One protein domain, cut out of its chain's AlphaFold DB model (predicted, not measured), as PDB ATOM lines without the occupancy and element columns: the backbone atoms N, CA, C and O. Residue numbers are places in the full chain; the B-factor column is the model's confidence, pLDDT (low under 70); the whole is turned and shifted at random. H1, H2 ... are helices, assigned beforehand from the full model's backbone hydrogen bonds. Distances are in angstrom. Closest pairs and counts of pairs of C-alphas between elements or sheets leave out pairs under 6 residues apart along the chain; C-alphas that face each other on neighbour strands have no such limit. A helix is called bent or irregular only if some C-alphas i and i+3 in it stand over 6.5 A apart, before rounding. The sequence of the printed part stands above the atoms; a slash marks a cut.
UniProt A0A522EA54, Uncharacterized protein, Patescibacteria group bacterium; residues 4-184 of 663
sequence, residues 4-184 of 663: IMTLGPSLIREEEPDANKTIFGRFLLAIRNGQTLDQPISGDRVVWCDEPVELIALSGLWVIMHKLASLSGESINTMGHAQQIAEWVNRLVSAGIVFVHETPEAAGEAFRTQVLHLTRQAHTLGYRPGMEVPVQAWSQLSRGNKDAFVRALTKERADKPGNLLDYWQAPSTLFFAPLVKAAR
ATOM      1  N   ILE A   4     155.452 147.995 111.758       42.28
ATOM      2  CA  ILE A   4     155.006 146.604 111.581       42.28
ATOM      3  C   ILE A   4     155.576 145.670 112.666       42.28
ATOM      4  O   ILE A   4     154.842 144.847 113.204       42.28
ATOM      5  N   MET A   5     156.853 145.821 113.042       39.69
ATOM      6  CA  MET A   5     157.493 144.962 114.055       39.69
ATOM      7  C   MET A   5     157.100 145.324 115.493       39.69
ATOM      8  O   MET A   5     157.198 144.491 116.384       39.69
ATOM      9  N   THR A   6     156.629 146.551 115.729       44.69
ATOM     10  CA  THR A   6     156.155 147.012 117.047       44.69
ATOM     11  C   THR A   6     154.652 146.818 117.272       44.69
ATOM     12  O   THR A   6     154.221 146.848 118.418       44.69
ATOM     13  N   LEU A   7     153.858 146.607 116.214       42.41
ATOM     14  CA  LEU A   7     152.412 146.331 116.300       42.41
ATOM     15  C   LEU A   7     152.079 144.836 116.382       42.41
ATOM     16  O   LEU A   7     151.006 144.485 116.875       42.41
ATOM     17  N   GLY A   8     153.002 143.969 115.945       40.97
ATOM     18  CA  GLY A   8     152.904 142.514 116.107       40.97
ATOM     19  C   GLY A   8     152.547 142.098 117.543       40.97
ATOM     20  O   GLY A   8     151.541 141.417 117.712       40.97
ATOM     21  N   PRO A   9     153.235 142.614 118.581       39.66
ATOM     22  CA  PRO A   9     152.940 142.281 119.975       39.66
ATOM     23  C   PRO A   9     151.604 142.812 120.519       39.66
ATOM     24  O   PRO A   9     151.152 142.330 121.548       39.66
ATOM     25  N   SER A  10     150.970 143.819 119.901       41.09
ATOM     26  CA  SER A  10     149.658 144.330 120.350       41.09
ATOM     27  C   SER A  10     148.475 143.659 119.651       41.09
ATOM     28  O   SER A  10     147.398 143.584 120.230       41.09
ATOM     29  N   LEU A  11     148.670 143.161 118.426       42.50
ATOM     30  CA  LEU A  11     147.682 142.339 117.715       42.50
ATOM     31  C   LEU A  11     147.785 140.855 118.097       42.50
ATOM     32  O   LEU A  11     146.823 140.109 117.936       42.50
ATOM     33  N   ILE A  12     148.965 140.434 118.560       47.84
ATOM     34  CA  ILE A  12     149.348 139.045 118.805       47.84
ATOM     35  C   ILE A  12     150.336 139.051 119.985       47.84
ATOM     36  O   ILE A  12     151.550 139.070 119.800       47.84
ATOM     37  N   ARG A  13     149.852 139.108 121.232       41.22
ATOM     38  CA  ARG A  13     150.724 138.814 122.382       41.22
ATOM     39  C   ARG A  13     151.011 137.315 122.375       41.22
ATOM     40  O   ARG A  13     150.128 136.521 122.677       41.22
ATOM     41  N   GLU A  14     152.238 136.947 122.016       36.34
ATOM     42  CA  GLU A  14     152.708 135.565 121.819       36.34
ATOM     43  C   GLU A  14     152.706 134.676 123.085       36.34
ATOM     44  O   GLU A  14     153.033 133.496 122.985       36.34
ATOM     45  N   GLU A  15     152.295 135.175 124.259       36.72
ATOM     46  CA  GLU A  15     152.392 134.423 125.524       36.72
ATOM     47  C   GLU A  15     151.087 134.264 126.335       36.72
ATOM     48  O   GLU A  15     151.136 133.692 127.422       36.72
ATOM     49  N   GLU A  16     149.905 134.682 125.854       40.97
ATOM     50  CA  GLU A  16     148.679 134.631 126.680       40.97
ATOM     51  C   GLU A  16     147.617 133.582 126.262       40.97
ATOM     52  O   GLU A  16     147.460 133.283 125.076       40.97
ATOM     53  N   PRO A  17     146.803 133.070 127.220       39.56
ATOM     54  CA  PRO A  17     145.643 132.173 127.023       39.56
ATOM     55  C   PRO A  17     144.514 132.691 126.097       39.56
ATOM     56  O   PRO A  17     143.410 132.138 126.099       39.56
ATOM     57  N   ASP A  18     144.756 133.753 125.326       50.62
ATOM     58  CA  ASP A  18     143.763 134.572 124.623       50.62
ATOM     59  C   ASP A  18     143.654 134.289 123.115       50.62
ATOM     60  O   ASP A  18     142.637 134.630 122.507       50.62
ATOM     61  N   ALA A  19     144.612 133.585 122.495       53.97
ATOM     62  CA  ALA A  19     144.511 133.196 121.078       53.97
ATOM     63  C   ALA A  19     143.294 132.285 120.800       53.97
ATOM     64  O   ALA A  19     142.669 132.375 119.746       53.97
ATOM     65  N   ASN A  20     142.887 131.478 121.788       60.31
ATOM     66  CA  ASN A  20     141.656 130.681 121.742       60.31
ATOM     67  C   ASN A  20     140.381 131.499 122.000       60.31
ATOM     68  O   ASN A  20     139.276 130.970 121.841       60.31
ATOM     69  N   LYS A  21     140.493 132.759 122.428       63.41
ATOM     70  CA  LYS A  21     139.337 133.586 122.792       63.41
ATOM     71  C   LYS A  21     138.828 134.436 121.631       63.41
ATOM     72  O   LYS A  21     137.628 134.651 121.558       63.41
ATOM     73  N   THR A  22     139.678 134.861 120.695       75.00
ATOM     74  CA  THR A  22     139.250 135.712 119.566       75.00
ATOM     75  C   THR A  22     139.092 134.930 118.258       75.00
ATOM     76  O   THR A  22     139.806 133.961 118.009       75.00
ATOM     77  N   ILE A  23     138.167 135.358 117.388       82.25
ATOM     78  CA  ILE A  23     137.954 134.748 116.060       82.25
ATOM     79  C   ILE A  23     139.213 134.854 115.197       82.25
ATOM     80  O   ILE A  23     139.626 133.866 114.591       82.25
ATOM     81  N   PHE A  24     139.854 136.023 115.180       83.75
ATOM     82  CA  PHE A  24     141.104 136.214 114.453       83.75
ATOM     83  C   PHE A  24     142.253 135.368 115.031       83.75
ATOM     84  O   PHE A  24     142.999 134.761 114.268       83.75
ATOM     85  N   GLY A  25     142.352 135.234 116.359       80.94
ATOM     86  CA  GLY A  25     143.323 134.346 117.008       80.94
ATOM     87  C   GLY A  25     143.118 132.871 116.646       80.94
ATOM     88  O   GLY A  25     144.069 132.201 116.249       80.94
ATOM     89  N   ARG A  26     141.870 132.382 116.676       83.25
ATOM     90  CA  ARG A  26     141.521 131.017 116.232       83.25
ATOM     91  C   ARG A  26     141.836 130.791 114.756       83.25
ATOM     92  O   ARG A  26     142.319 129.725 114.393       83.25
ATOM     93  N   PHE A  27     141.617 131.798 113.917       89.00
ATOM     94  CA  PHE A  27     141.990 131.768 112.505       89.00
ATOM     95  C   PHE A  27     143.510 131.643 112.316       89.00
ATOM     96  O   PHE A  27     143.960 130.783 111.559       89.00
ATOM     97  N   LEU A  28     144.316 132.428 113.042       86.94
ATOM     98  CA  LEU A  28     145.780 132.314 113.002       86.94
ATOM     99  C   LEU A  28     146.260 130.942 113.500       86.94
ATOM    100  O   LEU A  28     147.125 130.330 112.872       86.94
ATOM    101  N   LEU A  29     145.654 130.419 114.571       84.94
ATOM    102  CA  LEU A  29     145.926 129.069 115.070       84.94
ATOM    103  C   LEU A  29     145.577 127.993 114.036       84.94
ATOM    104  O   LEU A  29     146.352 127.058 113.856       84.94
ATOM    105  N   ALA A  30     144.456 128.127 113.325       85.31
ATOM    106  CA  ALA A  30     144.075 127.200 112.264       85.31
ATOM    107  C   ALA A  30     145.109 127.183 111.128       85.31
ATOM    108  O   ALA A  30     145.498 126.108 110.668       85.31
ATOM    109  N   ILE A  31     145.622 128.353 110.728       85.12
ATOM    110  CA  ILE A  31     146.687 128.442 109.721       85.12
ATOM    111  C   ILE A  31     147.980 127.801 110.237       85.12
ATOM    112  O   ILE A  31     148.592 127.015 109.515       85.12
ATOM    113  N   ARG A  32     148.384 128.091 111.480       82.75
ATOM    114  CA  ARG A  32     149.592 127.530 112.106       82.75
ATOM    115  C   ARG A  32     149.518 126.007 112.219       82.75
ATOM    116  O   ARG A  32     150.462 125.314 111.850       82.75
ATOM    117  N   ASN A  33     148.381 125.476 112.658       79.94
ATOM    118  CA  ASN A  33     148.144 124.035 112.713       79.94
ATOM    119  C   ASN A  33     148.223 123.415 111.307       79.94
ATOM    120  O   ASN A  33     148.889 122.398 111.121       79.94
ATOM    121  N   GLY A  34     147.633 124.065 110.298       72.19
ATOM    122  CA  GLY A  34     147.755 123.653 108.896       72.19
ATOM    123  C   GLY A  34     149.196 123.685 108.367       72.19
ATOM    124  O   GLY A  34     149.612 122.760 107.677       72.19
ATOM    125  N   GLN A  35     149.986 124.695 108.742       71.81
ATOM    126  CA  GLN A  35     151.396 124.830 108.360       71.81
ATOM    127  C   GLN A  35     152.263 123.702 108.934       71.81
ATOM    128  O   GLN A  35     153.130 123.196 108.229       71.81
ATOM    129  N   THR A  36     152.014 123.261 110.175       62.53
ATOM    130  CA  THR A  36     152.758 122.134 110.780       62.53
ATOM    131  C   THR A  36     152.508 120.786 110.093       62.53
ATOM    132  O   THR A  36     153.325 119.874 110.223       62.53
ATOM    133  N   LEU A  37     151.398 120.653 109.357       59.91
ATOM    134  CA  LEU A  37     151.044 119.447 108.603       59.91
ATOM    135  C   LEU A  37     151.664 119.422 107.193       59.91
ATOM    136  O   LEU A  37     151.787 118.349 106.601       59.91
ATOM    137  N   ASP A  38     152.071 120.574 106.659       61.28
ATOM    138  CA  ASP A  38     152.668 120.685 105.331       61.28
ATOM    139  C   ASP A  38     154.173 120.359 105.379       61.28
ATOM    140  O   ASP A  38     154.966 121.062 106.006       61.28
ATOM    141  N   GLN A  39     154.600 119.290 104.694       55.44
ATOM    142  CA  GLN A  39     156.024 118.939 104.596       55.44
ATOM    143  C   GLN A  39     156.791 119.964 103.736       55.44
ATOM    144  O   GLN A  39     156.262 120.421 102.717       55.44
ATOM    145  N   PRO A  40     158.057 120.288 104.070       52.62
ATOM    146  CA  PRO A  40     158.898 121.109 103.213       52.62
ATOM    147  C   PRO A  40     159.131 120.378 101.886       52.62
ATOM    148  O   PRO A  40     159.858 119.387 101.806       52.62
ATOM    149  N   ILE A  41     158.494 120.867 100.822       44.19
ATOM    150  CA  ILE A  41     158.722 120.362  99.469       44.19
ATOM    151  C   ILE A  41     160.078 120.912  99.020       44.19
ATOM    152  O   ILE A  41     160.200 122.061  98.601       44.19
ATOM    153  N   SER A  42     161.115 120.089  99.162       40.00
ATOM    154  CA  SER A  42     162.455 120.357  98.641       40.00
ATOM    155  C   SER A  42     162.388 120.648  97.140       40.00
ATOM    156  O   SER A  42     162.022 119.763  96.366       40.00
ATOM    157  N   GLY A  43     162.811 121.848  96.729       47.59
ATOM    158  CA  GLY A  43     163.138 122.116  95.327       47.59
ATOM    159  C   GLY A  43     162.702 123.446  94.717       47.59
ATOM    160  O   GLY A  43     162.645 123.483  93.501       47.59
ATOM    161  N   ASP A  44     162.391 124.501  95.484       44.22
ATOM    162  CA  ASP A  44     162.587 125.910  95.075       44.22
ATOM    163  C   ASP A  44     162.309 126.879  96.247       44.22
ATOM    164  O   ASP A  44     161.458 126.637  97.098       44.22
ATOM    165  N   ARG A  45     163.092 127.965  96.327       53.38
ATOM    166  CA  ARG A  45     163.446 128.752  97.535       53.38
ATOM    167  C   ARG A  45     162.353 129.645  98.179       53.38
ATOM    168  O   ARG A  45     162.679 130.722  98.670       53.38
ATOM    169  N   VAL A  46     161.085 129.236  98.232       55.53
ATOM    170  CA  VAL A  46     160.066 129.898  99.084       55.53
ATOM    171  C   VAL A  46     159.422 128.857  99.998       55.53
ATOM    172  O   VAL A  46     158.442 128.206  99.629       55.53
ATOM    173  N   VAL A  47     159.996 128.675 101.188       60.97
ATOM    174  CA  VAL A  47     159.523 127.694 102.171       60.97
ATOM    175  C   VAL A  47     158.549 128.382 103.121       60.97
ATOM    176  O   VAL A  47     158.936 128.968 104.121       60.97
ATOM    177  N   TRP A  48     157.259 128.308 102.798       68.06
ATOM    178  CA  TRP A  48     156.183 128.769 103.686       68.06
ATOM    179  C   TRP A  48     156.292 128.206 105.102       68.06
ATOM    180  O   TRP A  48     155.947 128.898 106.047       68.06
ATOM    181  N   CYS A  49     156.762 126.965 105.252       61.97
ATOM    182  CA  CYS A  49     156.857 126.274 106.537       61.97
ATOM    183  C   CYS A  49     157.865 126.910 107.512       61.97
ATOM    184  O   CYS A  49     157.789 126.619 108.701       61.97
ATOM    185  N   ASP A  50     158.762 127.778 107.029       65.25
ATOM    186  CA  ASP A  50     159.813 128.410 107.838       65.25
ATOM    187  C   ASP A  50     159.456 129.850 108.261       65.25
ATOM    188  O   ASP A  50     160.147 130.448 109.085       65.25
ATOM    189  N   GLU A  51     158.370 130.411 107.720       71.31
ATOM    190  CA  GLU A  51     157.956 131.794 107.964       71.31
ATOM    191  C   GLU A  51     156.861 131.887 109.046       71.31
ATOM    192  O   GLU A  51     155.892 131.120 109.004       71.31
ATOM    193  N   PRO A  52     156.938 132.850 109.985       76.94
ATOM    194  CA  PRO A  52     155.873 133.077 110.958       76.94
ATOM    195  C   PRO A  52     154.562 133.493 110.272       76.94
ATOM    196  O   PRO A  52     154.500 134.524 109.594       76.94
ATOM    197  N   VAL A  53     153.497 132.710 110.467       76.19
ATOM    198  CA  VAL A  53     152.150 132.942 109.900       76.19
ATOM    199  C   VAL A  53     151.632 134.336 110.235       76.19
ATOM    200  O   VAL A  53     150.997 135.000 109.417       76.19
ATOM    201  N   GLU A  54     151.950 134.792 111.436       77.62
ATOM    202  CA  GLU A  54     151.645 136.102 111.972       77.62
ATOM    203  C   GLU A  54     152.211 137.205 111.070       77.62
ATOM    204  O   GLU A  54     151.490 138.124 110.687       77.62
ATOM    205  N   LEU A  55     153.472 137.089 110.643       79.06
ATOM    206  CA  LEU A  55     154.112 138.069 109.764       79.06
ATOM    207  C   LEU A  55     153.512 138.055 108.354       79.06
ATOM    208  O   LEU A  55     153.323 139.114 107.747       79.06
ATOM    209  N   ILE A  56     153.159 136.874 107.848       82.25
ATOM    210  CA  ILE A  56     152.497 136.705 106.549       82.25
ATOM    211  C   ILE A  56     151.118 137.370 106.562       82.25
ATOM    212  O   ILE A  56     150.792 138.132 105.645       82.25
ATOM    213  N   ALA A  57     150.315 137.125 107.599       84.19
ATOM    214  CA  ALA A  57     149.001 137.734 107.752       84.19
ATOM    215  C   ALA A  57     149.114 139.259 107.934       84.19
ATOM    216  O   ALA A  57     148.466 140.023 107.211       84.19
ATOM    217  N   LEU A  58     150.001 139.713 108.829       83.19
ATOM    218  CA  LEU A  58     150.233 141.133 109.106       83.19
ATOM    219  C   LEU A  58     150.718 141.902 107.873       83.19
ATOM    220  O   LEU A  58     150.329 143.056 107.697       83.19
ATOM    221  N   SER A  59     151.504 141.278 106.987       84.25
ATOM    222  CA  SER A  59     151.982 141.930 105.759       84.25
ATOM    223  C   SER A  59     150.836 142.420 104.864       84.25
ATOM    224  O   SER A  59     150.898 143.532 104.334       84.25
ATOM    225  N   GLY A  60     149.762 141.627 104.746       85.94
ATOM    226  CA  GLY A  60     148.562 141.994 103.995       85.94
ATOM    227  C   GLY A  60     147.631 142.922 104.773       85.94
ATOM    228  O   GLY A  60     147.104 143.887 104.216       85.94
ATOM    229  N   LEU A  61     147.466 142.688 106.079       89.00
ATOM    230  CA  LEU A  61     146.654 143.556 106.938       89.00
ATOM    231  C   LEU A  61     147.203 144.982 107.005       89.00
ATOM    232  O   LEU A  61     146.421 145.927 107.033       89.00
ATOM    233  N   TRP A  62     148.521 145.162 106.937       86.00
ATOM    234  CA  TRP A  62     149.154 146.479 106.906       86.00
ATOM    235  C   TRP A  62     148.681 147.343 105.726       86.00
ATOM    236  O   TRP A  62     148.410 148.536 105.882       86.00
ATOM    237  N   VAL A  63     148.511 146.740 104.543       86.69
ATOM    238  CA  VAL A  63     147.987 147.434 103.352       86.69
ATOM    239  C   VAL A  63     146.540 147.870 103.578       86.69
ATOM    240  O   VAL A  63     146.153 148.987 103.225       86.69
ATOM    241  N   ILE A  64     145.744 147.006 104.206       88.19
ATOM    242  CA  ILE A  64     144.349 147.284 104.553       88.19
ATOM    243  C   ILE A  64     144.257 148.396 105.599       88.19
ATOM    244  O   ILE A  64     143.462 149.316 105.420       88.19
ATOM    245  N   MET A  65     145.098 148.361 106.635       88.69
ATOM    246  CA  MET A  65     145.185 149.404 107.657       88.69
ATOM    247  C   MET A  65     145.460 150.767 107.023       88.69
ATOM    248  O   MET A  65     144.705 151.708 107.248       88.69
ATOM    249  N   HIS A  66     146.480 150.878 106.164       85.62
ATOM    250  CA  HIS A  66     146.775 152.128 105.455       85.62
ATOM    251  C   HIS A  66     145.613 152.600 104.580       85.62
ATOM    252  O   HIS A  66     145.323 153.799 104.518       85.62
ATOM    253  N   LYS A  67     144.929 151.666 103.909       85.31
ATOM    254  CA  LYS A  67     143.781 152.002 103.071       85.31
ATOM    255  C   LYS A  67     142.603 152.516 103.899       85.31
ATOM    256  O   LYS A  67     141.973 153.486 103.485       85.31
ATOM    257  N   LEU A  68     142.316 151.896 105.042       82.38
ATOM    258  CA  LEU A  68     141.253 152.322 105.953       82.38
ATOM    259  C   LEU A  68     141.585 153.656 106.628       82.38
ATOM    260  O   LEU A  68     140.730 154.534 106.626       82.38
ATOM    261  N   ALA A  69     142.832 153.861 107.068       82.38
ATOM    262  CA  ALA A  69     143.322 155.148 107.574       82.38
ATOM    263  C   ALA A  69     143.002 156.286 106.595       82.38
ATOM    264  O   ALA A  69     142.343 157.266 106.936       82.38
ATOM    265  N   SER A  70     143.398 156.090 105.331       81.94
ATOM    266  CA  SER A  70     143.193 157.065 104.263       81.94
ATOM    267  C   SER A  70     141.716 157.347 103.989       81.94
ATOM    268  O   SER A  70     141.386 158.477 103.640       81.94
ATOM    269  N   LEU A  71     140.836 156.348 104.108       78.12
ATOM    270  CA  LEU A  71     139.394 156.525 103.911       78.12
ATOM    271  C   LEU A  71     138.735 157.288 105.066       78.12
ATOM    272  O   LEU A  71     137.774 158.011 104.825       78.12
ATOM    273  N   SER A  72     139.271 157.168 106.279       71.00
ATOM    274  CA  SER A  72     138.824 157.923 107.456       71.00
ATOM    275  C   SER A  72     139.416 159.335 107.538       71.00
ATOM    276  O   SER A  72     139.130 160.066 108.481       71.00
ATOM    277  N   GLY A  73     140.242 159.744 106.566       74.38
ATOM    278  CA  GLY A  73     140.952 161.027 106.603       74.38
ATOM    279  C   GLY A  73     142.099 161.066 107.621       74.38
ATOM    280  O   GLY A  73     142.627 162.136 107.916       74.38
ATOM    281  N   GLU A  74     142.502 159.908 108.142       74.56
ATOM    282  CA  GLU A  74     143.554 159.764 109.141       74.56
ATOM    283  C   GLU A  74     144.862 159.265 108.512       74.56
ATOM    284  O   GLU A  74     144.903 158.660 107.438       74.56
ATOM    285  N   SER A  75     145.974 159.514 109.201       75.94
ATOM    286  CA  SER A  75     147.290 158.988 108.828       75.94
ATOM    287  C   SER A  75     147.877 158.178 109.979       75.94
ATOM    288  O   SER A  75     147.794 158.573 111.147       75.94
ATOM    289  N   ILE A  76     148.505 157.046 109.644       76.00
ATOM    290  CA  ILE A  76     149.162 156.139 110.598       76.00
ATOM    291  C   ILE A  76     150.541 156.700 110.985       76.00
ATOM    292  O   ILE A  76     151.578 156.081 110.765       76.00
ATOM    293  N   ASN A  77     150.562 157.925 111.505       76.31
ATOM    294  CA  ASN A  77     151.795 158.640 111.844       76.31
ATOM    295  C   ASN A  77     152.177 158.488 113.326       76.31
ATOM    296  O   ASN A  77     153.282 158.856 113.716       76.31
ATOM    297  N   THR A  78     151.274 157.958 114.159       76.12
ATOM    298  CA  THR A  78     151.485 157.747 115.597       76.12
ATOM    299  C   THR A  78     151.143 156.309 115.986       76.12
ATOM    300  O   THR A  78     150.290 155.676 115.363       76.12
ATOM    301  N   MET A  79     151.786 155.797 117.043       73.31
ATOM    302  CA  MET A  79     151.495 154.456 117.572       73.31
ATOM    303  C   MET A  79     150.030 154.325 118.013       73.31
ATOM    304  O   MET A  79     149.404 153.305 117.755       73.31
ATOM    305  N   GLY A  80     149.464 155.380 118.612       74.69
ATOM    306  CA  GLY A  80     148.064 155.393 119.038       74.69
ATOM    307  C   GLY A  80     147.080 155.260 117.870       74.69
ATOM    308  O   GLY A  80     146.147 154.469 117.956       74.69
ATOM    309  N   HIS A  81     147.308 155.964 116.753       75.00
ATOM    310  CA  HIS A  81     146.468 155.807 115.553       75.00
ATOM    311  C   HIS A  81     146.656 154.430 114.908       75.00
ATOM    312  O   HIS A  81     145.700 153.826 114.428       75.00
ATOM    313  N   ALA A  82     147.883 153.903 114.918       77.00
ATOM    314  CA  ALA A  82     148.156 152.573 114.393       77.00
ATOM    315  C   ALA A  82     147.432 151.474 115.180       77.00
ATOM    316  O   ALA A  82     146.877 150.567 114.566       77.00
ATOM    317  N   GLN A  83     147.390 151.582 116.510       77.06
ATOM    318  CA  GLN A  83     146.643 150.670 117.380       77.06
ATOM    319  C   GLN A  83     145.131 150.765 117.146       77.06
ATOM    320  O   GLN A  83     144.491 149.743 116.934       77.06
ATOM    321  N   GLN A  84     144.577 151.979 117.066       76.00
ATOM    322  CA  GLN A  84     143.149 152.186 116.786       76.00
ATOM    323  C   GLN A  84     142.719 151.562 115.452       76.00
ATOM    324  O   GLN A  84     141.719 150.851 115.368       76.00
ATOM    325  N   ILE A  85     143.502 151.784 114.396       81.00
ATOM    326  CA  ILE A  85     143.198 151.239 113.070       81.00
ATOM    327  C   ILE A  85     143.393 149.720 113.054       81.00
ATOM    328  O   ILE A  85     142.596 149.015 112.441       81.00
ATOM    329  N   ALA A  86     144.412 149.204 113.744       80.81
ATOM    330  CA  ALA A  86     144.645 147.771 113.892       80.81
ATOM    331  C   ALA A  86     143.463 147.062 114.574       80.81
ATOM    332  O   ALA A  86     143.006 146.029 114.086       80.81
ATOM    333  N   GLU A  87     142.931 147.637 115.655       78.56
ATOM    334  CA  GLU A  87     141.738 147.130 116.341       78.56
ATOM    335  C   GLU A  87     140.522 147.113 115.412       78.56
ATOM    336  O   GLU A  87     139.809 146.112 115.344       78.56
ATOM    337  N   TRP A  88     140.311 148.181 114.642       81.00
ATOM    338  CA  TRP A  88     139.202 148.242 113.695       81.00
ATOM    339  C   TRP A  88     139.328 147.196 112.580       81.00
ATOM    340  O   TRP A  88     138.370 146.479 112.280       81.00
ATOM    341  N   VAL A  89     140.527 147.033 112.007       85.69
ATOM    342  CA  VAL A  89     140.805 145.992 111.004       85.69
ATOM    343  C   VAL A  89     140.564 144.600 111.578       85.69
ATOM    344  O   VAL A  89     139.935 143.779 110.913       85.69
ATOM    345  N   ASN A  90     140.999 144.342 112.812       83.88
ATOM    346  CA  ASN A  90     140.771 143.067 113.486       83.88
ATOM    347  C   ASN A  90     139.269 142.739 113.600       83.88
ATOM    348  O   ASN A  90     138.858 141.617 113.297       83.88
ATOM    349  N   ARG A  91     138.425 143.719 113.957       82.19
ATOM    350  CA  ARG A  91     136.961 143.544 114.034       82.19
ATOM    351  C   ARG A  91     136.340 143.273 112.666       82.19
ATOM    352  O   ARG A  91     135.569 142.327 112.532       82.19
ATOM    353  N   LEU A  92     136.711 144.049 111.644       88.19
ATOM    354  CA  LEU A  92     136.196 143.877 110.279       88.19
ATOM    355  C   LEU A  92     136.597 142.523 109.682       88.19
ATOM    356  O   LEU A  92     135.777 141.865 109.046       88.19
ATOM    357  N   VAL A  93     137.835 142.083 109.908       89.19
ATOM    358  CA  VAL A  93     138.308 140.764 109.471       89.19
ATOM    359  C   VAL A  93     137.608 139.656 110.250       89.19
ATOM    360  O   VAL A  93     137.128 138.712 109.633       89.19
ATOM    361  N   SER A  94     137.477 139.781 111.573       87.56
ATOM    362  CA  SER A  94     136.772 138.797 112.404       87.56
ATOM    363  C   SER A  94     135.303 138.648 111.999       87.56
ATOM    364  O   SER A  94     134.825 137.527 111.831       87.56
ATOM    365  N   ALA A  95     134.596 139.758 111.771       86.56
ATOM    366  CA  ALA A  95     133.229 139.737 111.258       86.56
ATOM    367  C   ALA A  95     133.160 139.124 109.854       86.56
ATOM    368  O   ALA A  95     132.316 138.272 109.588       86.56
ATOM    369  N   GLY A  96     134.081 139.513 108.967       90.12
ATOM    370  CA  GLY A  96     134.169 138.971 107.615       90.12
ATOM    371  C   GLY A  96     134.428 137.463 107.591       90.12
ATOM    372  O   GLY A  96     133.819 136.768 106.787       90.12
ATOM    373  N   ILE A  97     135.262 136.936 108.493       90.25
ATOM    374  CA  ILE A  97     135.492 135.490 108.658       90.25
ATOM    375  C   ILE A  97     134.179 134.775 108.984       90.25
ATOM    376  O   ILE A  97     133.812 133.830 108.291       90.25
ATOM    377  N   VAL A  98     133.450 135.251 109.998       87.44
ATOM    378  CA  VAL A  98     132.193 134.625 110.437       87.44
ATOM    379  C   VAL A  98     131.107 134.717 109.368       87.44
ATOM    380  O   VAL A  98     130.315 133.789 109.228       87.44
ATOM    381  N   PHE A  99     131.077 135.812 108.608       85.12
ATOM    382  CA  PHE A  99     130.071 136.053 107.576       85.12
ATOM    383  C   PHE A  99     130.359 135.317 106.256       85.12
ATOM    384  O   PHE A  99     129.433 134.847 105.607       85.12
ATOM    385  N   VAL A 100     131.626 135.214 105.838       89.75
ATOM    386  CA  VAL A 100     132.009 134.647 104.527       89.75
ATOM    387  C   VAL A 100     132.379 133.169 104.610       89.75
ATOM    388  O   VAL A 100     132.081 132.413 103.689       89.75
ATOM    389  N   HIS A 101     133.058 132.758 105.678       89.88
ATOM    390  CA  HIS A 101     133.615 131.409 105.816       89.88
ATOM    391  C   HIS A 101     132.963 130.594 106.927       89.88
ATOM    392  O   HIS A 101     133.345 129.445 107.123       89.88
ATOM    393  N   GLU A 102     132.001 131.178 107.639       85.62
ATOM    394  CA  GLU A 102     131.337 130.620 108.811       85.62
ATOM    395  C   GLU A 102     132.297 130.429 110.000       85.62
ATOM    396  O   GLU A 102     132.106 131.050 111.049       85.62
ATOM    397  N   THR A 103     133.352 129.627 109.871       88.38
ATOM    398  CA  THR A 103     134.263 129.289 110.971       88.38
ATOM    399  C   THR A 103     135.689 129.818 110.761       88.38
ATOM    400  O   THR A 103     136.152 129.949 109.620       88.38
ATOM    401  N   PRO A 104     136.431 130.109 111.852       88.81
ATOM    402  CA  PRO A 104     137.852 130.454 111.774       88.81
ATOM    403  C   PRO A 104     138.699 129.380 111.082       88.81
ATOM    404  O   PRO A 104     139.636 129.707 110.357       88.81
ATOM    405  N   GLU A 105     138.357 128.104 111.271       90.31
ATOM    406  CA  GLU A 105     139.069 126.965 110.695       90.31
ATOM    407  C   GLU A 105     138.889 126.902 109.174       90.31
ATOM    408  O   GLU A 105     139.868 126.746 108.441       90.31
ATOM    409  N   ALA A 106     137.659 127.098 108.686       90.81
ATOM    410  CA  ALA A 106     137.374 127.152 107.255       90.81
ATOM    411  C   ALA A 106     138.068 128.351 106.586       90.81
ATOM    412  O   ALA A 106     138.632 128.217 105.497       90.81
ATOM    413  N   ALA A 107     138.091 129.507 107.256       92.00
ATOM    414  CA  ALA A 107     138.845 130.668 106.791       92.00
ATOM    415  C   ALA A 107     140.357 130.399 106.764       92.00
ATOM    416  O   ALA A 107     141.024 130.797 105.810       92.00
ATOM    417  N   GLY A 108     140.901 129.715 107.775       90.25
ATOM    418  CA  GLY A 108     142.319 129.357 107.844       90.25
ATOM    419  C   GLY A 108     142.745 128.438 106.697       90.25
ATOM    420  O   GLY A 108     143.769 128.677 106.058       90.25
ATOM    421  N   GLU A 109     141.919 127.447 106.363       89.44
ATOM    422  CA  GLU A 109     142.168 126.556 105.226       89.44
ATOM    423  C   GLU A 109     142.059 127.285 103.877       89.44
ATOM    424  O   GLU A 109     142.884 127.084 102.976       89.44
ATOM    425  N   ALA A 110     141.081 128.185 103.741       91.06
ATOM    426  CA  ALA A 110     140.947 129.036 102.564       91.06
ATOM    427  C   ALA A 110     142.149 129.979 102.406       91.06
ATOM    428  O   ALA A 110     142.670 130.114 101.297       91.06
ATOM    429  N   PHE A 111     142.628 130.585 103.498       91.19
ATOM    430  CA  PHE A 111     143.824 131.428 103.510       91.19
ATOM    431  C   PHE A 111     145.040 130.638 103.051       91.19
ATOM    432  O   PHE A 111     145.705 131.037 102.095       91.19
ATOM    433  N   ARG A 112     145.276 129.477 103.676       85.44
ATOM    434  CA  ARG A 112     146.368 128.569 103.328       85.44
ATOM    435  C   ARG A 112     146.332 128.241 101.843       85.44
ATOM    436  O   ARG A 112     147.308 128.485 101.147       85.44
ATOM    437  N   THR A 113     145.193 127.786 101.331       83.38
ATOM    438  CA  THR A 113     145.046 127.405  99.923       83.38
ATOM    439  C   THR A 113     145.273 128.586  98.977       83.38
ATOM    440  O   THR A 113     146.060 128.485  98.039       83.38
ATOM    441  N   GLN A 114     144.604 129.717  99.208       88.81
ATOM    442  CA  GLN A 114     144.596 130.839  98.268       88.81
ATOM    443  C   GLN A 114     145.918 131.610  98.271       88.81
ATOM    444  O   GLN A 114     146.454 131.898  97.201       88.81
ATOM    445  N   VAL A 115     146.462 131.914  99.451       88.25
ATOM    446  CA  VAL A 115     147.696 132.697  99.594       88.25
ATOM    447  C   VAL A 115     148.896 131.883  99.121       88.25
ATOM    448  O   VAL A 115     149.654 132.358  98.276       88.25
ATOM    449  N   LEU A 116     149.029 130.624  99.557       80.06
ATOM    450  CA  LEU A 116     150.141 129.767  99.133       80.06
ATOM    451  C   LEU A 116     150.145 129.502  97.642       80.06
ATOM    452  O   LEU A 116     151.192 129.585  96.995       80.06
ATOM    453  N   HIS A 117     148.986 129.135  97.100       81.94
ATOM    454  CA  HIS A 117     148.878 128.814  95.690       81.94
ATOM    455  C   HIS A 117     149.247 130.026  94.841       81.94
ATOM    456  O   HIS A 117     150.047 129.903  93.914       81.94
ATOM    457  N   LEU A 118     148.736 131.204  95.204       86.44
ATOM    458  CA  LEU A 118     148.995 132.437  94.480       86.44
ATOM    459  C   LEU A 118     150.469 132.861  94.558       86.44
ATOM    460  O   LEU A 118     151.051 133.213  93.530       86.44
ATOM    461  N   THR A 119     151.105 132.765  95.730       86.00
ATOM    462  CA  THR A 119     152.535 133.079  95.891       86.00
ATOM    463  C   THR A 119     153.421 132.108  95.112       86.00
ATOM    464  O   THR A 119     154.324 132.541  94.392       86.00
ATOM    465  N   ARG A 120     153.148 130.795  95.183       82.38
ATOM    466  CA  ARG A 120     153.890 129.778  94.414       82.38
ATOM    467  C   ARG A 120     153.742 130.007  92.913       82.38
ATOM    468  O   ARG A 120     154.740 130.018  92.194       82.38
ATOM    469  N   GLN A 121     152.521 130.255  92.441       84.38
ATOM    470  CA  GLN A 121     152.274 130.576  91.039       84.38
ATOM    471  C   GLN A 121     153.056 131.817  90.596       84.38
ATOM    472  O   GLN A 121     153.766 131.758  89.594       84.38
ATOM    473  N   ALA A 122     152.998 132.915  91.350       86.62
ATOM    474  CA  ALA A 122     153.740 134.129  91.023       86.62
ATOM    475  C   ALA A 122     155.257 133.886  90.967       86.62
ATOM    476  O   ALA A 122     155.922 134.344  90.036       86.62
ATOM    477  N   HIS A 123     155.799 133.114  91.915       82.94
ATOM    478  CA  HIS A 123     157.214 132.755  91.941       82.94
ATOM    479  C   HIS A 123     157.637 131.962  90.696       82.94
ATOM    480  O   HIS A 123     158.661 132.283  90.090       82.94
ATOM    481  N   THR A 124     156.838 130.971  90.274       83.69
ATOM    482  CA  THR A 124     157.103 130.193  89.045       83.69
ATOM    483  C   THR A 124     157.043 131.044  87.778       83.69
ATOM    484  O   THR A 124     157.741 130.760  86.810       83.69
ATOM    485  N   LEU A 125     156.259 132.124  87.795       86.38
ATOM    486  CA  LEU A 125     156.169 133.097  86.704       86.38
ATOM    487  C   LEU A 125     157.299 134.141  86.727       86.38
ATOM    488  O   LEU A 125     157.309 135.044  85.893       86.38
ATOM    489  N   GLY A 126     158.260 134.016  87.649       84.12
ATOM    490  CA  GLY A 126     159.456 134.853  87.709       84.12
ATOM    491  C   GLY A 126     159.370 136.041  88.665       84.12
ATOM    492  O   GLY A 126     160.292 136.852  88.673       84.12
ATOM    493  N   TYR A 127     158.322 136.148  89.492       85.50
ATOM    494  CA  TYR A 127     158.256 137.181  90.531       85.50
ATOM    495  C   TYR A 127     159.370 137.005  91.577       85.50
ATOM    496  O   TYR A 127     159.684 135.889  92.022       85.50
ATOM    497  N   ARG A 128     159.965 138.128  91.984       80.81
ATOM    498  CA  ARG A 128     161.003 138.238  93.016       80.81
ATOM    499  C   ARG A 128     160.687 139.432  93.933       80.81
ATOM    500  O   ARG A 128     160.058 140.382  93.463       80.81
ATOM    501  N   PRO A 129     161.107 139.419  95.211       75.31
ATOM    502  CA  PRO A 129     160.880 140.530  96.127       75.31
ATOM    503  C   PRO A 129     161.550 141.794  95.610       75.31
ATOM    504  O   PRO A 129     162.638 141.722  95.040       75.31
ATOM    505  N   GLY A 130     160.912 142.942  95.826       71.75
ATOM    506  CA  GLY A 130     161.387 144.230  95.316       71.75
ATOM    507  C   GLY A 130     160.925 144.553  93.894       71.75
ATOM    508  O   GLY A 130     161.131 145.678  93.443       71.75
ATOM    509  N   MET A 131     160.264 143.618  93.199       81.75
ATOM    510  CA  MET A 131     159.514 143.922  91.977       81.75
ATOM    511  C   MET A 131     158.155 144.520  92.351       81.75
ATOM    512  O   MET A 131     157.371 143.884  93.064       81.75
ATOM    513  N   GLU A 132     157.842 145.715  91.853       79.56
ATOM    514  CA  GLU A 132     156.527 146.315  92.066       79.56
ATOM    515  C   GLU A 132     155.545 145.747  91.040       79.56
ATOM    516  O   GLU A 132     155.695 145.899  89.831       79.56
ATOM    517  N   VAL A 133     154.523 145.039  91.517       83.75
ATOM    518  CA  VAL A 133     153.472 144.487  90.657       83.75
ATOM    519  C   VAL A 133     152.137 145.050  91.122       83.75
ATOM    520  O   VAL A 133     151.773 144.869  92.287       83.75
ATOM    521  N   PRO A 134     151.366 145.710  90.239       83.50
ATOM    522  CA  PRO A 134     150.101 146.308  90.629       83.50
ATOM    523  C   PRO A 134     149.128 145.235  91.131       83.50
ATOM    524  O   PRO A 134     149.021 144.150  90.557       83.50
ATOM    525  N   VAL A 135     148.345 145.568  92.160       82.44
ATOM    526  CA  VAL A 135     147.339 144.674  92.772       82.44
ATOM    527  C   VAL A 135     146.373 144.086  91.731       82.44
ATOM    528  O   VAL A 135     145.944 142.940  91.851       82.44
ATOM    529  N   GLN A 136     146.068 144.829  90.662       86.06
ATOM    530  CA  GLN A 136     145.228 144.341  89.567       86.06
ATOM    531  C   GLN A 136     145.838 143.127  88.854       86.06
ATOM    532  O   GLN A 136     145.105 142.205  88.507       86.06
ATOM    533  N   ALA A 137     147.157 143.090  88.658       87.44
ATOM    534  CA  ALA A 137     147.833 141.946  88.052       87.44
ATOM    535  C   ALA A 137     147.789 140.725  88.983       87.44
ATOM    536  O   ALA A 137     147.472 139.628  88.526       87.44
ATOM    537  N   TRP A 138     147.999 140.915  90.289       89.62
ATOM    538  CA  TRP A 138     147.819 139.857  91.293       89.62
ATOM    539  C   TRP A 138     146.387 139.304  91.316       89.62
ATOM    540  O   TRP A 138     146.189 138.093  91.371       89.62
ATOM    541  N   SER A 139     145.382 140.174  91.196       87.75
ATOM    542  CA  SER A 139     143.973 139.767  91.104       87.75
ATOM    543  C   SER A 139     143.653 139.013  89.807       87.75
ATOM    544  O   SER A 139     142.803 138.126  89.797       87.75
ATOM    545  N   GLN A 140     144.323 139.332  88.698       89.00
ATOM    546  CA  GLN A 140     144.202 138.562  87.456       89.00
ATOM    547  C   GLN A 140     144.844 137.179  87.596       89.00
ATOM    548  O   GLN A 140     144.265 136.195  87.136       89.00
ATOM    549  N   LEU A 141     145.987 137.090  88.283       89.94
ATOM    550  CA  LEU A 141     146.635 135.815  88.570       89.94
ATOM    551  C   LEU A 141     145.755 134.918  89.451       89.94
ATOM    552  O   LEU A 141     145.583 133.749  89.118       89.94
ATOM    553  N   SER A 142     145.116 135.462  90.494       87.81
ATOM    554  CA  SER A 142     144.198 134.684  91.344       87.81
ATOM    555  C   SER A 142     142.957 134.174  90.602       87.81
ATOM    556  O   SER A 142     142.349 133.193  91.019       87.81
ATOM    557  N   ARG A 143     142.612 134.790  89.465       88.00
ATOM    558  CA  ARG A 143     141.551 134.349  88.543       88.00
ATOM    559  C   ARG A 143     142.058 133.441  87.411       88.00
ATOM    560  O   ARG A 143     141.287 133.101  86.521       88.00
ATOM    561  N   GLY A 144     143.342 133.075  87.411       87.12
ATOM    562  CA  GLY A 144     143.962 132.178  86.428       87.12
ATOM    563  C   GLY A 144     144.559 132.853  85.185       87.12
ATOM    564  O   GLY A 144     145.114 132.165  84.329       87.12
ATOM    565  N   ASN A 145     144.511 134.184  85.069       89.38
ATOM    566  CA  ASN A 145     145.046 134.919  83.918       89.38
ATOM    567  C   ASN A 145     146.544 135.237  84.091       89.38
ATOM    568  O   ASN A 145     146.938 136.337  84.491       89.38
ATOM    569  N   LYS A 146     147.382 134.246  83.771       90.44
ATOM    570  CA  LYS A 146     148.847 134.309  83.923       90.44
ATOM    571  C   LYS A 146     149.502 135.370  83.027       90.44
ATOM    572  O   LYS A 146     150.434 136.043  83.462       90.44
ATOM    573  N   ASP A 147     148.987 135.592  81.819       87.00
ATOM    574  CA  ASP A 147     149.592 136.502  80.831       87.00
ATOM    575  C   ASP A 147     149.498 137.978  81.235       87.00
ATOM    576  O   ASP A 147     150.370 138.792  80.918       87.00
ATOM    577  N   ALA A 148     148.423 138.363  81.927       85.88
ATOM    578  CA  ALA A 148     148.299 139.704  82.493       85.88
ATOM    579  C   ALA A 148     149.349 139.952  83.587       85.88
ATOM    580  O   ALA A 148     149.921 141.042  83.648       85.88
ATOM    581  N   PHE A 149     149.634 138.932  84.400       88.69
ATOM    582  CA  PHE A 149     150.636 138.998  85.460       88.69
ATOM    583  C   PHE A 149     152.058 139.084  84.901       88.69
ATOM    584  O   PHE A 149     152.799 140.000  85.249       88.69
ATOM    585  N   VAL A 150     152.412 138.208  83.955       87.81
ATOM    586  CA  VAL A 150     153.737 138.212  83.312       87.81
ATOM    587  C   VAL A 150     154.018 139.546  82.619       87.81
ATOM    588  O   VAL A 150     155.094 140.108  82.783       87.81
ATOM    589  N   ARG A 151     153.038 140.123  81.908       86.00
ATOM    590  CA  ARG A 151     153.204 141.445  81.272       86.00
ATOM    591  C   ARG A 151     153.466 142.574  82.265       86.00
ATOM    592  O   ARG A 151     154.127 143.543  81.895       86.00
ATOM    593  N   ALA A 152     152.931 142.484  83.482       84.12
ATOM    594  CA  ALA A 152     153.216 143.449  84.536       84.12
ATOM    595  C   ALA A 152     154.647 143.276  85.070       84.12
ATOM    596  O   ALA A 152     155.350 144.270  85.211       84.12
ATOM    597  N   LEU A 153     155.107 142.029  85.249       82.38
ATOM    598  CA  LEU A 153     156.480 141.720  85.672       82.38
ATOM    599  C   LEU A 153     157.538 142.273  84.708       82.38
ATOM    600  O   LEU A 153     158.532 142.844  85.145       82.38
ATOM    601  N   THR A 154     157.341 142.142  83.391       74.06
ATOM    602  CA  THR A 154     158.353 142.549  82.397       74.06
ATOM    603  C   THR A 154     158.574 144.065  82.330       74.06
ATOM    604  O   THR A 154     159.608 144.505  81.830       74.06
ATOM    605  N   LYS A 155     157.619 144.874  82.811       67.00
ATOM    606  CA  LYS A 155     157.720 146.344  82.834       67.00
ATOM    607  C   LYS A 155     158.570 146.875  83.992       67.00
ATOM    608  O   LYS A 155     159.091 147.979  83.897       67.00
ATOM    609  N   GLU A 156     158.727 146.077  85.039       63.31
ATOM    610  CA  GLU A 156     159.321 146.431  86.329       63.31
ATOM    611  C   GLU A 156     160.588 145.589  86.541       63.31
ATOM    612  O   GLU A 156     160.634 144.662  87.348       63.31
ATOM    613  N   ARG A 157     161.642 145.854  85.758       58.28
ATOM    614  CA  ARG A 157     162.974 145.311  86.069       58.28
ATOM    615  C   ARG A 157     163.615 146.190  87.140       58.28
ATOM    616  O   ARG A 157     164.203 147.217  86.816       58.28
ATOM    617  N   ALA A 158     163.484 145.784  88.399       54.19
ATOM    618  CA  ALA A 158     164.127 146.442  89.530       54.19
ATOM    619  C   ALA A 158     165.388 145.684  89.986       54.19
ATOM    620  O   ALA A 158     165.326 144.503  90.310       54.19
ATOM    621  N   ASP A 159     166.507 146.413  90.077       55.94
ATOM    622  CA  ASP A 159     167.775 146.025  90.727       55.94
ATOM    623  C   ASP A 159     167.756 146.279  92.256       55.94
ATOM    624  O   ASP A 159     168.801 146.379  92.902       55.94
ATOM    625  N   LYS A 160     166.571 146.445  92.868       62.22
ATOM    626  CA  LYS A 160     166.448 146.723  94.307       62.22
ATOM    627  C   LYS A 160     166.263 145.423  95.098       62.22
ATOM    628  O   LYS A 160     165.339 144.671  94.791       62.22
ATOM    629  N   PRO A 161     167.075 145.162  96.137       64.75
ATOM    630  CA  PRO A 161     166.827 144.042  97.036       64.75
ATOM    631  C   PRO A 161     165.527 144.293  97.817       64.75
ATOM    632  O   PRO A 161     165.441 145.252  98.583       64.75
ATOM    633  N   GLY A 162     164.512 143.457  97.592       65.75
ATOM    634  CA  GLY A 162     163.258 143.481  98.350       65.75
ATOM    635  C   GLY A 162     163.300 142.658  99.635       65.75
ATOM    636  O   GLY A 162     164.219 141.867  99.859       65.75
ATOM    637  N   ASN A 163     162.282 142.834 100.474       74.94
ATOM    638  CA  ASN A 163     162.100 142.065 101.702       74.94
ATOM    639  C   ASN A 163     161.324 140.778 101.395       74.94
ATOM    640  O   ASN A 163     160.395 140.776 100.597       74.94
ATOM    641  N   LEU A 164     161.647 139.679 102.068       70.75
ATOM    642  CA  LEU A 164     160.927 138.414 101.935       70.75
ATOM    643  C   LEU A 164     159.413 138.549 102.197       70.75
ATOM    644  O   LEU A 164     158.622 137.864 101.554       70.75
ATOM    645  N   LEU A 165     158.998 139.482 103.065       71.75
ATOM    646  CA  LEU A 165     157.581 139.784 103.322       71.75
ATOM    647  C   LEU A 165     156.822 140.304 102.088       71.75
ATOM    648  O   LEU A 165     155.597 140.169 102.022       71.75
ATOM    649  N   ASP A 166     157.529 140.826 101.082       76.75
ATOM    650  CA  ASP A 166     156.930 141.318  99.838       76.75
ATOM    651  C   ASP A 166     156.258 140.175  99.049       76.75
ATOM    652  O   ASP A 166     155.286 140.407  98.332       76.75
ATOM    653  N   TYR A 167     156.701 138.919  99.239       76.88
ATOM    654  CA  TYR A 167     156.064 137.734  98.643       76.88
ATOM    655  C   TYR A 167     154.635 137.493  99.124       76.88
ATOM    656  O   TYR A 167     153.831 136.891  98.407       76.88
ATOM    657  N   TRP A 168     154.335 137.919 100.344       83.38
ATOM    658  CA  TRP A 168     153.105 137.566 101.041       83.38
ATOM    659  C   TRP A 168     152.111 138.716 101.054       83.38
ATOM    660  O   TRP A 168     150.904 138.484 101.050       83.38
ATOM    661  N   GLN A 169     152.601 139.953 100.982       86.38
ATOM    662  CA  GLN A 169     151.785 141.150 101.127       86.38
ATOM    663  C   GLN A 169     150.596 141.195 100.157       86.38
ATOM    664  O   GLN A 169     149.455 141.327 100.604       86.38
ATOM    665  N   ALA A 170     150.820 141.091  98.843       86.94
ATOM    666  CA  ALA A 170     149.735 141.204  97.864       86.94
ATOM    667  C   ALA A 170     148.749 140.014  97.915       86.94
ATOM    668  O   ALA A 170     147.542 140.267  97.970       86.94
ATOM    669  N   PRO A 171     149.201 138.745  97.970       88.38
ATOM    670  CA  PRO A 171     148.320 137.595  98.180       88.38
ATOM    671  C   PRO A 171     147.498 137.661  99.475       88.38
ATOM    672  O   PRO A 171     146.277 137.511  99.421       88.38
ATOM    673  N   SER A 172     148.120 137.975 100.617       90.75
ATOM    674  CA  SER A 172     147.416 138.144 101.896       90.75
ATOM    675  C   SER A 172     146.409 139.297 101.841       90.75
ATOM    676  O   SER A 172     145.283 139.168 102.317       90.75
ATOM    677  N   THR A 173     146.764 140.418 101.203       90.50
ATOM    678  CA  THR A 173     145.839 141.550 101.000       90.50
ATOM    679  C   THR A 173     144.616 141.127 100.185       90.50
ATOM    680  O   THR A 173     143.493 141.500 100.525       90.50
ATOM    681  N   LEU A 174     144.806 140.340  99.119       91.00
ATOM    682  CA  LEU A 174     143.711 139.854  98.274       91.00
ATOM    683  C   LEU A 174     142.770 138.891  99.002       91.00
ATOM    684  O   LEU A 174     141.599 138.834  98.635       91.00
ATOM    685  N   PHE A 175     143.249 138.183 100.025       93.19
ATOM    686  CA  PHE A 175     142.404 137.364 100.888       93.19
ATOM    687  C   PHE A 175     141.582 138.210 101.872       93.19
ATOM    688  O   PHE A 175     140.370 138.041 101.979       93.19
ATOM    689  N   PHE A 176     142.218 139.149 102.579       93.31
ATOM    690  CA  PHE A 176     141.538 139.925 103.623       93.31
ATOM    691  C   PHE A 176     140.622 141.028 103.069       93.31
ATOM    692  O   PHE A 176     139.628 141.379 103.706       93.31
ATOM    693  N   ALA A 177     140.915 141.583 101.888       91.06
ATOM    694  CA  ALA A 177     140.131 142.680 101.322       91.06
ATOM    695  C   ALA A 177     138.643 142.322 101.082       91.06
ATOM    696  O   ALA A 177     137.787 143.127 101.459       91.06
ATOM    697  N   PRO A 178     138.289 141.145 100.522       91.75
ATOM    698  CA  PRO A 178     136.903 140.676 100.457       91.75
ATOM    699  C   PRO A 178     136.211 140.550 101.818       91.75
ATOM    700  O   PRO A 178     135.042 140.907 101.915       91.75
ATOM    701  N   LEU A 179     136.913 140.099 102.865       93.38
ATOM    702  CA  LEU A 179     136.350 139.943 104.215       93.38
ATOM    703  C   LEU A 179     135.979 141.298 104.823       93.38
ATOM    704  O   LEU A 179     134.858 141.500 105.285       93.38
ATOM    705  N   VAL A 180     136.905 142.256 104.738       90.75
ATOM    706  CA  VAL A 180     136.683 143.638 105.183       90.75
ATOM    707  C   VAL A 180     135.551 144.290 104.396       90.75
ATOM    708  O   VAL A 180     134.720 144.994 104.968       90.75
ATOM    709  N   LYS A 181     135.495 144.048 103.082       91.12
ATOM    710  CA  LYS A 181     134.398 144.531 102.246       91.12
ATOM    711  C   LYS A 181     133.059 143.931 102.687       91.12
ATOM    712  O   LYS A 181     132.120 144.686 102.887       91.12
ATOM    713  N   ALA A 182     132.981 142.619 102.895       90.06
ATOM    714  CA  ALA A 182     131.749 141.949 103.301       90.06
ATOM    715  C   ALA A 182     131.204 142.478 104.639       90.06
ATOM    716  O   ALA A 182     130.008 142.738 104.745       90.06
ATOM    717  N   ALA A 183     132.077 142.716 105.624       89.69
ATOM    718  CA  ALA A 183     131.690 143.309 106.907       89.69
ATOM    719  C   ALA A 183     131.158 144.749 106.757       89.69
ATOM    720  O   ALA A 183     130.175 145.126 107.397       89.69
ATOM    721  N   ARG A 184     131.768 145.555 105.879       88.56
ATOM    722  CA  ARG A 184     131.286 146.911 105.568       88.56
ATOM    723  C   ARG A 184     129.952 146.899 104.824       88.56
ATOM    724  O   ARG A 184     129.068 147.674 105.171       88.56
TER     725      ARG A 184
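AT A GLANCE: This is residues 4 to 184 of the 663 residues of an uncharacterized protein of Patescibacteria group bacterium (UniProt A0A522EA54). H8 runs through the core of a helical body, with H3 and H4 crossing it and H5 packed on it at a slant. H2 packs on H5, the short hairpin of H6 and H7 caps one end, and short H1 packs on H3 and H4, away from that hairpin. The printed part has 181 residues with eight named helices, H1 to H8 in order along the chain, and no named strand; the class is all helix, the packing mostly crossed. It is compact, with a radius of gyration of the C-alphas of 16.3 A, and spans 43 by 41 by 29 A.

IN THESE COORDINATES: Find C-alpha 4 at (155.006, 146.604, 111.581), where H1, residues 4 to 11, begins. Next come H2, residues 23 to 37, 21.5 A long, and H3, residues 53 to 71, 27.5 A, with a kink of 30 degrees near residue 60. H4, residues 79 to 100, is the longest by residues and measures 30.7 A; H5, residues 104 to 124, starts at (137.852, 130.454, 111.774) and runs 29.8 A. Then read H6, residues 135 to 142, and H7, residues 146 to 153. H8, residues 166 to 184, runs 26.9 A to C-alpha 184 at (131.286, 146.911, 105.568); it is irregular, with C-alphas 167 and 170 7.3 A apart, and has a kink of 32 degrees near residue 175.

HOW THE PARTS SIT: Start at H1, which touches H3, about perpendicular at 85 degrees; their closest C-alphas, Ile 4 and Trp 62, are 7.5 A apart. H2 touches H5 at a steep tilt of 55 degrees, the closest C-alphas being Phe 27 and Pro 104, 4.4 A. H3, with residues 56 to 64 alone, touches H8 at a steep tilt of 56 degrees; look at C-alphas Gly 60 and Thr 173, the closest, 4.1 A apart. H4 touches H8, with residues 176 to 184 of H8 alone; the closest C-alphas are Gly 96 and Leu 179, 4.2 A. H5 and H8 touch, opposite ways at 39 degrees, a steep tilt, closest at C-alphas Val 115 and Pro 171, 5.1 A. H6 and H7 form a hairpin, closest at C-alphas Ala 137 and Phe 149, 4.8 A; H7 is apart from H4. Every O i to N i+4 pair is within hydrogen-bond range in H4, H5, H6 and H7, against 2 of 4 in H1, 10 of 11 in H2, 13 of 15 in H3 and 11 of 15 in H8.

THE WHOLE: The C-alphas farthest apart, Pro 17 and Lys 155, are 48.0 A apart. The printed part has no cut; the links H1 to H2, H2 to H3 and H7 to H8 are long. Look for pLDDT under 70 at residues 4 to 21, 36 to 50 and 155 to 162; the mean of the printed part is 76.7.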